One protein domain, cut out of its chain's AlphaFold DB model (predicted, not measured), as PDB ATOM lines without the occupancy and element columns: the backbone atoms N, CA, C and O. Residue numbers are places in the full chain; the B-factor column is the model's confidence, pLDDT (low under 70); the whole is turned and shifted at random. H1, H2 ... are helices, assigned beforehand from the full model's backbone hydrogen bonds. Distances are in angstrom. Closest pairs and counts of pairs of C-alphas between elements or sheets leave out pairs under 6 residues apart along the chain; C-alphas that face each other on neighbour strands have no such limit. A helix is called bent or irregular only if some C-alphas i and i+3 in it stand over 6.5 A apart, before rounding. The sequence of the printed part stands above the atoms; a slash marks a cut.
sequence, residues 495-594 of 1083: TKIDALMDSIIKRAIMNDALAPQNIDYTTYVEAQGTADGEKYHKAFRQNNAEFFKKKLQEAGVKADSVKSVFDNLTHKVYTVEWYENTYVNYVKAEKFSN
ATOM      1  N   THR A 495      95.656  60.708  83.005       79.88
ATOM      2  CA  THR A 495      96.691  61.715  82.708       79.88
ATOM      3  C   THR A 495      96.110  63.032  82.170       79.88
ATOM      4  O   THR A 495      96.584  64.114  82.534       79.88
ATOM      5  N   LYS A 496      95.078  62.972  81.316       84.94
ATOM      6  CA  LYS A 496      94.380  64.174  80.830       84.94
ATOM      7  C   LYS A 496      93.572  64.832  81.947       84.94
ATOM      8  O   LYS A 496      93.642  66.051  82.096       84.94
ATOM      9  N   ILE A 497      92.858  64.056  82.761       86.44
ATOM     10  CA  ILE A 497      92.123  64.572  83.927       86.44
ATOM     11  C   ILE A 497      93.073  65.262  84.918       86.44
ATOM     12  O   ILE A 497      92.780  66.362  85.389       86.44
ATOM     13  N   ASP A 498      94.245  64.687  85.164       83.62
ATOM     14  CA  ASP A 498      95.298  65.223  86.025       83.62
ATOM     15  C   ASP A 498      95.822  66.557  85.522       83.62
ATOM     16  O   ASP A 498      95.926  67.520  86.289       83.62
ATOM     17  N   ALA A 499      96.110  66.637  84.223       87.81
ATOM     18  CA  ALA A 499      96.529  67.876  83.581       87.81
ATOM     19  C   ALA A 499      95.450  68.970  83.683       87.81
ATOM     20  O   ALA A 499      95.773  70.155  83.787       87.81
ATOM     21  N   LEU A 500      94.172  68.579  83.697       91.12
ATOM     22  CA  LEU A 500      93.023  69.479  83.777       91.12
ATOM     23  C   LEU A 500      92.560  69.769  85.215       91.12
ATOM     24  O   LEU A 500      91.699  70.630  85.404       91.12
ATOM     25  N   MET A 501      93.139  69.129  86.237       88.69
ATOM     26  CA  MET A 501      92.641  69.176  87.618       88.69
ATOM     27  C   MET A 501      92.537  70.597  88.182       88.69
ATOM     28  O   MET A 501      91.534  70.976  88.789       88.69
ATOM     29  N   ASP A 502      93.555  71.426  87.943       88.12
ATOM     30  CA  ASP A 502      93.547  72.822  88.381       88.12
ATOM     31  C   ASP A 502      92.463  73.643  87.676       88.12
ATOM     32  O   ASP A 502      91.845  74.505  88.305       88.12
ATOM     33  N   SER A 503      92.188  73.349  86.400       91.69
ATOM     34  CA  SER A 503      91.105  73.977  85.635       91.69
ATOM     35  C   SER A 503      89.736  73.561  86.176       91.69
ATOM     36  O   SER A 503      88.893  74.422  86.430       91.69
ATOM     37  N   ILE A 504      89.546  72.266  86.450       93.00
ATOM     38  CA  ILE A 504      88.311  71.703  87.016       93.00
ATOM     39  C   ILE A 504      88.019  72.324  88.388       93.00
ATOM     40  O   ILE A 504      86.928  72.852  88.612       93.00
ATOM     41  N   ILE A 505      89.002  72.337  89.296       92.12
ATOM     42  CA  ILE A 505      88.844  72.920  90.638       92.12
ATOM     43  C   ILE A 505      88.629  74.436  90.552       92.12
ATOM     44  O   ILE A 505      87.767  74.979  91.250       92.12
ATOM     45  N   LYS A 506      89.377  75.142  89.691       92.62
ATOM     46  CA  LYS A 506      89.188  76.583  89.474       92.62
ATOM     47  C   LYS A 506      87.764  76.874  89.011       92.62
ATOM     48  O   LYS A 506      87.119  77.753  89.579       92.62
ATOM     49  N   ARG A 507      87.273  76.139  88.014       93.56
ATOM     50  CA  ARG A 507      85.916  76.268  87.480       93.56
ATOM     51  C   ARG A 507      84.869  76.023  88.563       93.56
ATOM     52  O   ARG A 507      83.991  76.867  88.718       93.56
ATOM     53  N   ALA A 508      85.016  74.971  89.368       92.50
ATOM     54  CA  ALA A 508      84.109  74.676  90.478       92.50
ATOM     55  C   ALA A 508      84.025  75.847  91.470       92.50
ATOM     56  O   ALA A 508      82.941  76.338  91.781       92.50
ATOM     57  N   ILE A 509      85.180  76.363  91.906       93.69
ATOM     58  CA  ILE A 509      85.253  77.489  92.848       93.69
ATOM     59  C   ILE A 509      84.668  78.769  92.245       93.69
ATOM     60  O   ILE A 509      83.968  79.520  92.926       93.69
ATOM     61  N   MET A 510      84.984  79.056  90.983       92.56
ATOM     62  CA  MET A 510      84.527  80.276  90.327       92.56
ATOM     63  C   MET A 510      83.029  80.229  90.029       92.56
ATOM     64  O   MET A 510      82.365  81.243  90.223       92.56
ATOM     65  N   ASN A 511      82.482  79.074  89.643       91.06
ATOM     66  CA  ASN A 511      81.041  78.876  89.492       91.06
ATOM     67  C   ASN A 511      80.308  79.199  90.806       91.06
ATOM     68  O   ASN A 511      79.388  80.019  90.804       91.06
ATOM     69  N   ASP A 512      80.783  78.678  91.942       90.25
ATOM     70  CA  ASP A 512      80.227  79.001  93.264       90.25
ATOM     71  C   ASP A 512      80.324  80.503  93.591       90.25
ATOM     72  O   ASP A 512      79.379  81.114  94.099       90.25
ATOM     73  N   ALA A 513      81.465  81.128  93.292       90.62
ATOM     74  CA  ALA A 513      81.703  82.537  93.602       90.62
ATOM     75  C   ALA A 513      80.877  83.507  92.741       90.62
ATOM     76  O   ALA A 513      80.600  84.642  93.154       90.62
ATOM     77  N   LEU A 514      80.516  83.080  91.531       90.69
ATOM     78  CA  LEU A 514      79.766  83.855  90.548       90.69
ATOM     79  C   LEU A 514      78.261  83.575  90.598       90.69
ATOM     80  O   LEU A 514      77.487  84.433  90.167       90.69
ATOM     81  N   ALA A 515      77.833  82.471  91.219       88.00
ATOM     82  CA  ALA A 515      76.428  82.100  91.385       88.00
ATOM     83  C   ALA A 515      75.507  83.251  91.860       88.00
ATOM     84  O   ALA A 515      74.426  83.403  91.288       88.00
ATOM     85  N   PRO A 516      75.901  84.149  92.798       88.81
ATOM     86  CA  PRO A 516      75.060  85.286  93.200       88.81
ATOM     87  C   PRO A 516      74.728  86.281  92.075       88.81
ATOM     88  O   PRO A 516      73.824  87.102  92.223       88.81
ATOM     89  N   GLN A 517      75.484  86.258  90.977       85.88
ATOM     90  CA  GLN A 517      75.294  87.111  89.802       85.88
ATOM     91  C   GLN A 517      74.509  86.404  88.690       85.88
ATOM     92  O   GLN A 517      74.235  87.031  87.667       85.88
ATOM     93  N   ASN A 518      74.138  85.134  88.893       87.75
ATOM     94  CA  ASN A 518      73.480  84.283  87.905       87.75
ATOM     95  C   ASN A 518      74.280  84.165  86.590       87.75
ATOM     96  O   ASN A 518      73.713  84.258  85.504       87.75
ATOM     97  N   ILE A 519      75.603  84.011  86.713       90.06
ATOM     98  CA  ILE A 519      76.538  83.750  85.610       90.06
ATOM     99  C   ILE A 519      77.464  82.595  86.000       90.06
ATOM    100  O   ILE A 519      77.805  82.456  87.177       90.06
ATOM    101  N   ASP A 520      77.881  81.797  85.022       89.06
ATOM    102  CA  ASP A 520      78.896  80.758  85.202       89.06
ATOM    103  C   ASP A 520      80.294  81.253  84.803       89.06
ATOM    104  O   ASP A 520      80.489  82.367  84.299       89.06
ATOM    105  N   TYR A 521      81.294  80.418  85.070       90.62
ATOM    106  CA  TYR A 521      82.685  80.728  84.794       90.62
ATOM    107  C   TYR A 521      82.967  80.853  83.293       90.62
ATOM    108  O   TYR A 521      83.737  81.728  82.904       90.62
ATOM    109  N   THR A 522      82.319  80.045  82.445       89.12
ATOM    110  CA  THR A 522      82.467  80.132  80.982       89.12
ATOM    111  C   THR A 522      82.047  81.509  80.477       89.12
ATOM    112  O   THR A 522      82.853  82.211  79.870       89.12
ATOM    113  N   THR A 523      80.836  81.948  80.826       91.44
ATOM    114  CA  THR A 523      80.297  83.267  80.463       91.44
ATOM    115  C   THR A 523      81.194  84.390  80.982       91.44
ATOM    116  O   THR A 523      81.451  85.379  80.293       91.44
ATOM    117  N   TYR A 524      81.697  84.243  82.209       91.56
ATOM    118  CA  TYR A 524      82.608  85.206  82.814       91.56
ATOM    119  C   TYR A 524      83.933  85.333  82.044       91.56
ATOM    120  O   TYR A 524      84.409  86.453  81.843       91.56
ATOM    121  N   VAL A 525      84.515  84.216  81.593       90.00
ATOM    122  CA  VAL A 525      85.754  84.200  80.798       90.00
ATOM    123  C   VAL A 525      85.519  84.766  79.398       90.00
ATOM    124  O   VAL A 525      86.277  85.630  78.962       90.00
ATOM    125  N   GLU A 526      84.452  84.353  78.712       91.12
ATOM    126  CA  GLU A 526      84.116  84.840  77.365       91.12
ATOM    127  C   GLU A 526      83.836  86.350  77.332       91.12
ATOM    128  O   GLU A 526      84.124  87.025  76.343       91.12
ATOM    129  N   ALA A 527      83.322  86.911  78.430       93.12
ATOM    130  CA  ALA A 527      83.071  88.341  78.557       93.12
ATOM    131  C   ALA A 527      84.330  89.170  78.888       93.12
ATOM    132  O   ALA A 527      84.236  90.403  78.953       93.12
ATOM    133  N   GLN A 528      85.502  88.563  79.116       89.12
ATOM    134  CA  GLN A 528      86.716  89.311  79.458       89.12
ATOM    135  C   GLN A 528      87.073  90.354  78.387       89.12
ATOM    136  O   GLN A 528      87.015  90.112  77.185       89.12
ATOM    137  N   GLY A 529      87.436  91.561  78.831       87.69
ATOM    138  CA  GLY A 529      87.722  92.692  77.938       87.69
ATOM    139  C   GLY A 529      86.484  93.419  77.396       87.69
ATOM    140  O   GLY A 529      86.632  94.400  76.670       87.69
ATOM    141  N   THR A 530      85.273  92.993  77.767       93.25
ATOM    142  CA  THR A 530      84.018  93.693  77.453       93.25
ATOM    143  C   THR A 530      83.495  94.484  78.660       93.25
ATOM    144  O   THR A 530      83.928  94.283  79.797       93.25
ATOM    145  N   ALA A 531      82.513  95.364  78.430       92.44
ATOM    146  CA  ALA A 531      81.844  96.102  79.507       92.44
ATOM    147  C   ALA A 531      81.120  95.173  80.502       92.44
ATOM    148  O   ALA A 531      81.087  95.458  81.703       92.44
ATOM    149  N   ASP A 532      80.570  94.054  80.023       90.50
ATOM    150  CA  ASP A 532      79.940  93.051  80.882       90.50
ATOM    151  C   ASP A 532      80.987  92.287  81.701       90.50
ATOM    152  O   ASP A 532      80.804  92.122  82.906       90.50
ATOM    153  N   GLY A 533      82.141  91.951  81.116       90.81
ATOM    154  CA  GLY A 533      83.262  91.363  81.857       90.81
ATOM    155  C   GLY A 533      83.755  92.254  83.000       90.81
ATOM    156  O   GLY A 533      83.929  91.785  84.127       90.81
ATOM    157  N   GLU A 534      83.910  93.561  82.759       90.12
ATOM    158  CA  GLU A 534      84.263  94.520  83.817       90.12
ATOM    159  C   GLU A 534      83.211  94.561  84.935       90.12
ATOM    160  O   GLU A 534      83.550  94.618  86.124       90.12
ATOM    161  N   LYS A 535      81.925  94.509  84.568       92.00
ATOM    162  CA  LYS A 535      80.803  94.474  85.511       92.00
ATOM    163  C   LYS A 535      80.829  93.202  86.362       92.00
ATOM    164  O   LYS A 535      80.705  93.310  87.584       92.00
ATOM    165  N   TYR A 536      81.012  92.033  85.751       92.56
ATOM    166  CA  TYR A 536      81.066  90.751  86.454       92.56
ATOM    167  C   TYR A 536      82.260  90.678  87.403       92.56
ATOM    168  O   TYR A 536      82.117  90.348  88.583       92.56
ATOM    169  N   HIS A 537      83.437  91.093  86.932       91.56
ATOM    170  CA  HIS A 537      84.639  91.128  87.756       91.56
ATOM    171  C   HIS A 537      84.487  92.066  88.961       91.56
ATOM    172  O   HIS A 537      84.847  91.727  90.093       91.56
ATOM    173  N   LYS A 538      83.900  93.249  88.744       92.62
ATOM    174  CA  LYS A 538      83.596  94.190  89.824       92.62
ATOM    175  C   LYS A 538      82.651  93.576  90.858       92.62
ATOM    176  O   LYS A 538      82.914  93.706  92.052       92.62
ATOM    177  N   ALA A 539      81.581  92.915  90.423       91.94
ATOM    178  CA  ALA A 539      80.629  92.274  91.325       91.94
ATOM    179  C   ALA A 539      81.272  91.123  92.120       91.94
ATOM    180  O   ALA A 539      81.115  91.071  93.338       91.94
ATOM    181  N   PHE A 540      82.095  90.282  91.483       93.31
ATOM    182  CA  PHE A 540      82.864  89.226  92.155       93.31
ATOM    183  C   PHE A 540      83.766  89.788  93.265       93.31
ATOM    184  O   PHE A 540      83.747  89.301  94.400       93.31
ATOM    185  N   ARG A 541      84.507  90.867  92.970       93.12
ATOM    186  CA  ARG A 541      85.336  91.564  93.965       93.12
ATOM    187  C   ARG A 541      84.501  92.121  95.106       93.12
ATOM    188  O   ARG A 541      84.883  91.971  96.263       93.12
ATOM    189  N   GLN A 542      83.384  92.772  94.795       92.12
ATOM    190  CA  GLN A 542      82.520  93.407  95.791       92.12
ATOM    191  C   GLN A 542      81.849  92.391  96.720       92.12
ATOM    192  O   GLN A 542      81.826  92.616  97.930       92.12
ATOM    193  N   ASN A 543      81.397  91.255  96.190       92.44
ATOM    194  CA  ASN A 543      80.810  90.172  96.983       92.44
ATOM    195  C   ASN A 543      81.817  89.564  97.973       92.44
ATOM    196  O   ASN A 543      81.432  89.103  99.041       92.44
ATOM    197  N   ASN A 544      83.112  89.635  97.654       92.62
ATOM    198  CA  ASN A 544      84.207  89.109  98.471       92.62
ATOM    199  C   ASN A 544      85.104  90.230  99.040       92.62
ATOM    200  O   ASN A 544      86.292  90.027  99.306       92.62
ATOM    201  N   ALA A 545      84.558  91.439  99.220       94.00
ATOM    202  CA  ALA A 545      85.353  92.636  99.491       94.00
ATOM    203  C   ALA A 545      86.183  92.550 100.780       94.00
ATOM    204  O   ALA A 545      87.348  92.936 100.777       94.00
ATOM    205  N   GLU A 546      85.613  92.049 101.878       94.38
ATOM    206  CA  GLU A 546      86.329  91.966 103.159       94.38
ATOM    207  C   GLU A 546      87.493  90.970 103.102       94.38
ATOM    208  O   GLU A 546      88.597  91.280 103.558       94.38
ATOM    209  N   PHE A 547      87.286  89.827 102.443       95.25
ATOM    210  CA  PHE A 547      88.349  88.865 102.158       95.25
ATOM    211  C   PHE A 547      89.474  89.520 101.352       95.25
ATOM    212  O   PHE A 547      90.634  89.508 101.765       95.25
ATOM    213  N   PHE A 548      89.138  90.168 100.236       97.00
ATOM    214  CA  PHE A 548      90.139  90.753  99.356       97.00
ATOM    215  C   PHE A 548      90.881  91.937  99.971       97.00
ATOM    216  O   PHE A 548      92.089  92.061  99.781       97.00
ATOM    217  N   LYS A 549      90.209  92.791 100.747       96.00
ATOM    218  CA  LYS A 549      90.870  93.876 101.486       96.00
ATOM    219  C   LYS A 549      91.884  93.326 102.486       96.00
ATOM    220  O   LYS A 549      92.992  93.856 102.565       96.00
ATOM    221  N   LYS A 550      91.542  92.248 103.202       96.38
ATOM    222  CA  LYS A 550      92.472  91.556 104.101       96.38
ATOM    223  C   LYS A 550      93.659  90.972 103.326       96.38
ATOM    224  O   LYS A 550      94.802  91.209 103.705       96.38
ATOM    225  N   LYS A 551      93.414  90.296 102.198       96.81
ATOM    226  CA  LYS A 551      94.483  89.742 101.346       96.81
ATOM    227  C   LYS A 551      95.400  90.805 100.738       96.81
ATOM    228  O   LYS A 551      96.601  90.585 100.665       96.81
ATOM    229  N   LEU A 552      94.883  91.982 100.387       96.62
ATOM    230  CA  LEU A 552      95.712  93.115  99.959       96.62
ATOM    231  C   LEU A 552      96.638  93.609 101.082       96.62
ATOM    232  O   LEU A 552      97.795  93.923 100.820       96.62
ATOM    233  N   GLN A 553      96.158  93.662 102.330       95.56
ATOM    234  CA  GLN A 553      97.003  94.012 103.481       95.56
ATOM    235  C   GLN A 553      98.090  92.963 103.723       95.56
ATOM    236  O   GLN A 553      99.249  93.325 103.915       95.56
ATOM    237  N   GLU A 554      97.732  91.677 103.662       95.69
ATOM    238  CA  GLU A 554      98.685  90.560 103.745       95.69
ATOM    239  C   GLU A 554      99.729  90.621 102.613       95.69
ATOM    240  O   GLU A 554     100.898  90.325 102.841       95.69
ATOM    241  N   ALA A 555      99.342  91.097 101.424       94.50
ATOM    242  CA  ALA A 555     100.234  91.335 100.287       94.50
ATOM    243  C   ALA A 555     101.066  92.636 100.390       94.50
ATOM    244  O   ALA A 555     101.785  92.989  99.456       94.50
ATOM    245  N   GLY A 556     100.987  93.365 101.510       94.75
ATOM    246  CA  GLY A 556     101.809  94.548 101.786       94.75
ATOM    247  C   GLY A 556     101.194  95.893 101.382       94.75
ATOM    248  O   GLY A 556     101.879  96.918 101.432       94.75
ATOM    249  N   VAL A 557      99.911  95.942 101.003       95.69
ATOM    250  CA  VAL A 557      99.214  97.217 100.769       95.69
ATOM    251  C   VAL A 557      98.984  97.931 102.101       95.69
ATOM    252  O   VAL A 557      98.362  97.396 103.020       95.69
ATOM    253  N   LYS A 558      99.461  99.177 102.207       94.94
ATOM    254  CA  LYS A 558      99.274 100.008 103.405       94.94
ATOM    255  C   LYS A 558      97.791 100.204 103.711       94.94
ATOM    256  O   LYS A 558      97.004 100.450 102.799       94.94
ATOM    257  N   ALA A 559      97.424 100.156 104.992       92.56
ATOM    258  CA  ALA A 559      96.033 100.192 105.449       92.56
ATOM    259  C   ALA A 559      95.220 101.390 104.913       92.56
ATOM    260  O   ALA A 559      94.050 101.229 104.573       92.56
ATOM    261  N   ASP A 560      95.843 102.563 104.781       93.75
ATOM    262  CA  ASP A 560      95.241 103.785 104.223       93.75
ATOM    263  C   ASP A 560      95.008 103.726 102.699       93.75
ATOM    264  O   ASP A 560      94.169 104.449 102.164       93.75
ATOM    265  N   SER A 561      95.716 102.833 102.006       94.62
ATOM    266  CA  SER A 561      95.714 102.675 100.549       94.62
ATOM    267  C   SER A 561      94.896 101.466 100.069       94.62
ATOM    268  O   SER A 561      94.615 101.345  98.881       94.62
ATOM    269  N   VAL A 562      94.467 100.571 100.969       95.38
ATOM    270  CA  VAL A 562      93.718  99.345 100.613       95.38
ATOM    271  C   VAL A 562      92.456  99.659  99.819       95.38
ATOM    272  O   VAL A 562      92.192  99.018  98.806       95.38
ATOM    273  N   LYS A 563      91.684 100.663 100.249       94.06
ATOM    274  CA  LYS A 563      90.431 101.031  99.582       94.06
ATOM    275  C   LYS A 563      90.674 101.530  98.156       94.06
ATOM    276  O   LYS A 563      89.978 101.107  97.245       94.06
ATOM    277  N   SER A 564      91.653 102.413  97.953       94.44
ATOM    278  CA  SER A 564      91.932 102.969  96.623       94.44
ATOM    279  C   SER A 564      92.487 101.917  95.663       94.44
ATOM    280  O   SER A 564      92.139 101.931  94.486       94.44
ATOM    281  N   VAL A 565      93.294 100.974  96.163       95.38
ATOM    282  CA  VAL A 565      93.764  99.820  95.383       95.38
ATOM    283  C   VAL A 565      92.602  98.885  95.036       95.38
ATOM    284  O   VAL A 565      92.463  98.485  93.883       95.38
ATOM    285  N   PHE A 566      91.732  98.579  96.001       95.50
ATOM    286  CA  PHE A 566      90.556  97.731  95.789       95.50
ATOM    287  C   PHE A 566      89.509  98.354  94.844       95.50
ATOM    288  O   PHE A 566      88.826  97.641  94.122       95.50
ATOM    289  N   ASP A 567      89.376  99.677  94.796       92.44
ATOM    290  CA  ASP A 567      88.414 100.317  93.888       92.44
ATOM    291  C   ASP A 567      88.962 100.467  92.451       92.44
ATOM    292  O   ASP A 567      88.201 100.731  91.519       92.44
ATOM    293  N   ASN A 568      90.274 100.290  92.240       92.25
ATOM    294  CA  ASN A 568      90.909 100.390  90.925       92.25
ATOM    295  C   ASN A 568      90.792  99.058  90.156       92.25
ATOM    296  O   ASN A 568      91.432  98.066  90.507       92.25
ATOM    297  N   LEU A 569      89.967  99.026  89.106       85.88
ATOM    298  CA  LEU A 569      89.769  97.845  88.246       85.88
ATOM    299  C   LEU A 569      90.922  97.616  87.258       85.88
ATOM    300  O   LEU A 569      91.138  96.492  86.826       85.88
ATOM    301  N   THR A 570      91.700  98.653  86.945       87.06
ATOM    302  CA  THR A 570      92.805  98.609  85.972       87.06
ATOM    303  C   THR A 570      94.172  98.682  86.661       87.06
ATOM    304  O   THR A 570      95.119  99.286  86.148       87.06
ATOM    305  N   HIS A 571      94.281  98.149  87.881       92.19
ATOM    306  CA  HIS A 571      95.526  98.186  88.642       92.19
ATOM    307  C   HIS A 571      96.579  97.259  88.007       92.19
ATOM    308  O   HIS A 571      96.297  96.110  87.691       92.19
ATOM    309  N   LYS A 572      97.823  97.737  87.846       91.31
ATOM    310  CA  LYS A 572      98.877  96.995  87.119       91.31
ATOM    311  C   LYS A 572      99.456  95.786  87.866       91.31
ATOM    312  O   LYS A 572      99.971  94.884  87.227       91.31
ATOM    313  N   VAL A 573      99.433  95.809  89.203       93.12
ATOM    314  CA  VAL A 573      99.941  94.715  90.063       93.12
ATOM    315  C   VAL A 573      98.816  93.765  90.482       93.12
ATOM    316  O   VAL A 573      98.848  92.588  90.161       93.12
ATOM    317  N   TYR A 574      97.799  94.283  91.174       93.94
ATOM    318  CA  TYR A 574      96.599  93.538  91.558       93.94
ATOM    319  C   TYR A 574      95.592  93.483  90.398       93.94
ATOM    320  O   TYR A 574      94.618  94.235  90.375       93.94
ATOM    321  N   THR A 575      95.895  92.649  89.402       93.38
ATOM    322  CA  THR A 575      95.082  92.433  88.192       93.38
ATOM    323  C   THR A 575      93.836  91.587  88.478       93.38
ATOM    324  O   THR A 575      93.686  91.038  89.570       93.38
ATOM    325  N   VAL A 576      92.949  91.439  87.487       90.06
ATOM    326  CA  VAL A 576      91.796  90.516  87.542       90.06
ATOM    327  C   VAL A 576      92.226  89.107  87.955       90.06
ATOM    328  O   VAL A 576      91.697  88.549  88.917       90.06
ATOM    329  N   GLU A 577      93.264  88.597  87.299       91.88
ATOM    330  CA  GLU A 577      93.856  87.290  87.569       91.88
ATOM    331  C   GLU A 577      94.395  87.168  89.003       91.88
ATOM    332  O   GLU A 577      94.238  86.124  89.631       91.88
ATOM    333  N   TRP A 578      94.962  88.240  89.577       94.94
ATOM    334  CA  TRP A 578      95.394  88.224  90.979       94.94
ATOM    335  C   TRP A 578      94.222  87.953  91.925       94.94
ATOM    336  O   TRP A 578      94.353  87.139  92.840       94.94
ATOM    337  N   TYR A 579      93.075  88.608  91.714       94.12
ATOM    338  CA  TYR A 579      91.883  88.403  92.545       94.12
ATOM    339  C   TYR A 579      91.327  86.987  92.391       94.12
ATOM    340  O   TYR A 579      91.020  86.348  93.398       94.12
ATOM    341  N   GLU A 580      91.238  86.488  91.156       92.88
ATOM    342  CA  GLU A 580      90.801  85.117  90.872       92.88
ATOM    343  C   GLU A 580      91.704  84.096  91.558       92.88
ATOM    344  O   GLU A 580      91.239  83.342  92.408       92.88
ATOM    345  N   ASN A 581      93.007  84.121  91.271       94.50
ATOM    346  CA  ASN A 581      93.954  83.148  91.810       94.50
ATOM    347  C   ASN A 581      94.050  83.240  93.340       94.50
ATOM    348  O   ASN A 581      94.172  82.220  94.012       94.50
ATOM    349  N   THR A 582      93.936  84.441  93.919       95.62
ATOM    350  CA  THR A 582      93.914  84.613  95.383       95.62
ATOM    351  C   THR A 582      92.703  83.931  96.017       95.62
ATOM    352  O   THR A 582      92.839  83.292  97.060       95.62
ATOM    353  N   TYR A 583      91.522  84.066  95.409       95.25
ATOM    354  CA  TYR A 583      90.305  83.432  95.909       95.25
ATOM    355  C   TYR A 583      90.323  81.917  95.682       95.25
ATOM    356  O   TYR A 583      90.089  81.155  96.615       95.25
ATOM    357  N   VAL A 584      90.686  81.485  94.473       94.44
ATOM    358  CA  VAL A 584      90.786  80.072  94.083       94.44
ATOM    359  C   VAL A 584      91.760  79.326  94.985       94.44
ATOM    360  O   VAL A 584      91.382  78.322  95.578       94.44
ATOM    361  N   ASN A 585      92.976  79.838  95.187       93.88
ATOM    362  CA  ASN A 585      93.962  79.182  96.048       93.88
ATOM    363  C   ASN A 585      93.496  79.088  97.506       93.88
ATOM    364  O   ASN A 585      93.776  78.097  98.179       93.88
ATOM    365  N   TYR A 586      92.774  80.101  97.993       93.94
ATOM    366  CA  TYR A 586      92.201  80.086  99.334       93.94
ATOM    367  C   TYR A 586      91.134  78.991  99.480       93.94
ATOM    368  O   TYR A 586      91.244  78.151 100.370       93.94
ATOM    369  N   VAL A 587      90.142  78.956  98.583       93.06
ATOM    370  CA  VAL A 587      89.052  77.969  98.657       93.06
ATOM    371  C   VAL A 587      89.556  76.559  98.357       93.06
ATOM    372  O   VAL A 587      89.138  75.620  99.028       93.06
ATOM    373  N   LYS A 588      90.488  76.391  97.410       91.38
ATOM    374  CA  LYS A 588      91.125  75.099  97.116       91.38
ATOM    375  C   LYS A 588      91.762  74.502  98.369       91.38
ATOM    376  O   LYS A 588      91.516  73.343  98.676       91.38
ATOM    377  N   ALA A 589      92.519  75.303  99.121       89.50
ATOM    378  CA  ALA A 589      93.136  74.855 100.366       89.50
ATOM    379  C   ALA A 589      92.103  74.492 101.452       89.50
ATOM    380  O   ALA A 589      92.332  73.565 102.227       89.50
ATOM    381  N   GLU A 590      90.978  75.210 101.510       90.50
ATOM    382  CA  GLU A 590      89.941  75.013 102.529       90.50
ATOM    383  C   GLU A 590      89.000  73.834 102.226       90.50
ATOM    384  O   GLU A 590      88.643  73.099 103.142       90.50
ATOM    385  N   LYS A 591      88.597  73.645 100.962       88.38
ATOM    386  CA  LYS A 591      87.519  72.716 100.569       88.38
ATOM    387  C   LYS A 591      87.945  71.534  99.701       88.38
ATOM    388  O   LYS A 591      87.238  70.536  99.690       88.38
ATOM    389  N   PHE A 592      89.043  71.649  98.957       87.75
ATOM    390  CA  PHE A 592      89.437  70.671  97.931       87.75
ATOM    391  C   PHE A 592      90.836  70.091  98.175       87.75
ATOM    392  O   PHE A 592      91.444  69.513  97.281       87.75
ATOM    393  N   SER A 593      91.372  70.258  99.386       85.19
ATOM    394  CA  SER A 593      92.731  69.838  99.740       85.19
ATOM    395  C   SER A 593      92.903  68.325  99.865       85.19
ATOM    396  O   SER A 593      94.036  67.858  99.830       85.19
ATOM    397  N   ASN A 594      91.807  67.572  99.984       87.50
ATOM    398  CA  ASN A 594      91.777  66.110 100.035       87.50
ATOM    399  C   ASN A 594      91.397  65.459  98.693       87.50
ATOM    400  O   ASN A 594      91.239  64.245  98.647       87.50
TER     401      ASN A 594
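AT A GLANCE: This is residues 495 to 594 of the 1083 residues of an uncharacterized protein of Clostridiales bacterium (UniProt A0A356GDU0). A long helix, H1, and the last helix, H6, cross near the middle of the model, the hairpin of H2 and H3 packs on the later part of H1, and the pair H4 and H5 makes the far end. Residues 495 to 501 of H1 stick out as an arm at the opposite end from H5 and add to the length. The printed part has 100 residues with six named helices, H1 to H6 in order along the chain, and no named strand. Its class is all helix, with mostly crossed packing. The whole is compact, with a radius of gyration of the C-alphas of 14.1 A and spans of 46 by 32 by 24 A.

HOW THE PARTS SIT: H1, residues 495 to 517, has a kink of 44 degrees near residue 502 and is irregular, with C-alphas 499 and 502 7.5 A apart. H2, residues 521 to 526, touches residues 507 to 514 of H1, about perpendicular at 88 degrees; the closest C-alphas, of Asn 511 and Tyr 521, are 5.3 A apart. H3, residues 531 to 543, forms a helical hairpin with H2, opposite ways at a shallow tilt of 32 degrees, only just short of steep; the closest C-alphas, of Tyr 524 and Gly 533, are 6.3 A apart. H3 touches H1 too, at 82 degrees, with the C-alphas of Leu 514 and Phe 540 closest at 6.4 A. H4, residues 545 to 554, is close to H3 but not clearly touching, at 7.3 A between the C-alphas of Arg 541 and Phe 548. H5, residues 562 to 567, touches H4 at a steep tilt of 49 degrees, opposite ways, with the C-alphas of Lys 549 and Val 562 closest at 6.2 A. H6, residues 576 to 591, touches H1 about perpendicular at 77 degrees, with the C-alphas of Lys 506 and Val 584 closest at 6.0 A. H5 and H6 are apart. Every O i to N i+4 pair is within hydrogen-bond range in H2, H3, H4, H5 and H6, and 15 of 19 are in H1.

IN THESE COORDINATES: H1 begins with C-alpha 495 at (96.691, 61.715, 82.708) and is 34.0 A long. H3 measures 18.5 A and H4 14.1 A. H6 measures 22.5 A and ends with C-alpha 591 at (87.519, 72.716, 100.569).

THE WHOLE: The two C-alphas farthest apart, of Thr 495 and Asp 560, are 47.3 A apart. The printed part has no cut and no long link. Its mean pLDDT is 91.8, and no printed residue is under 70.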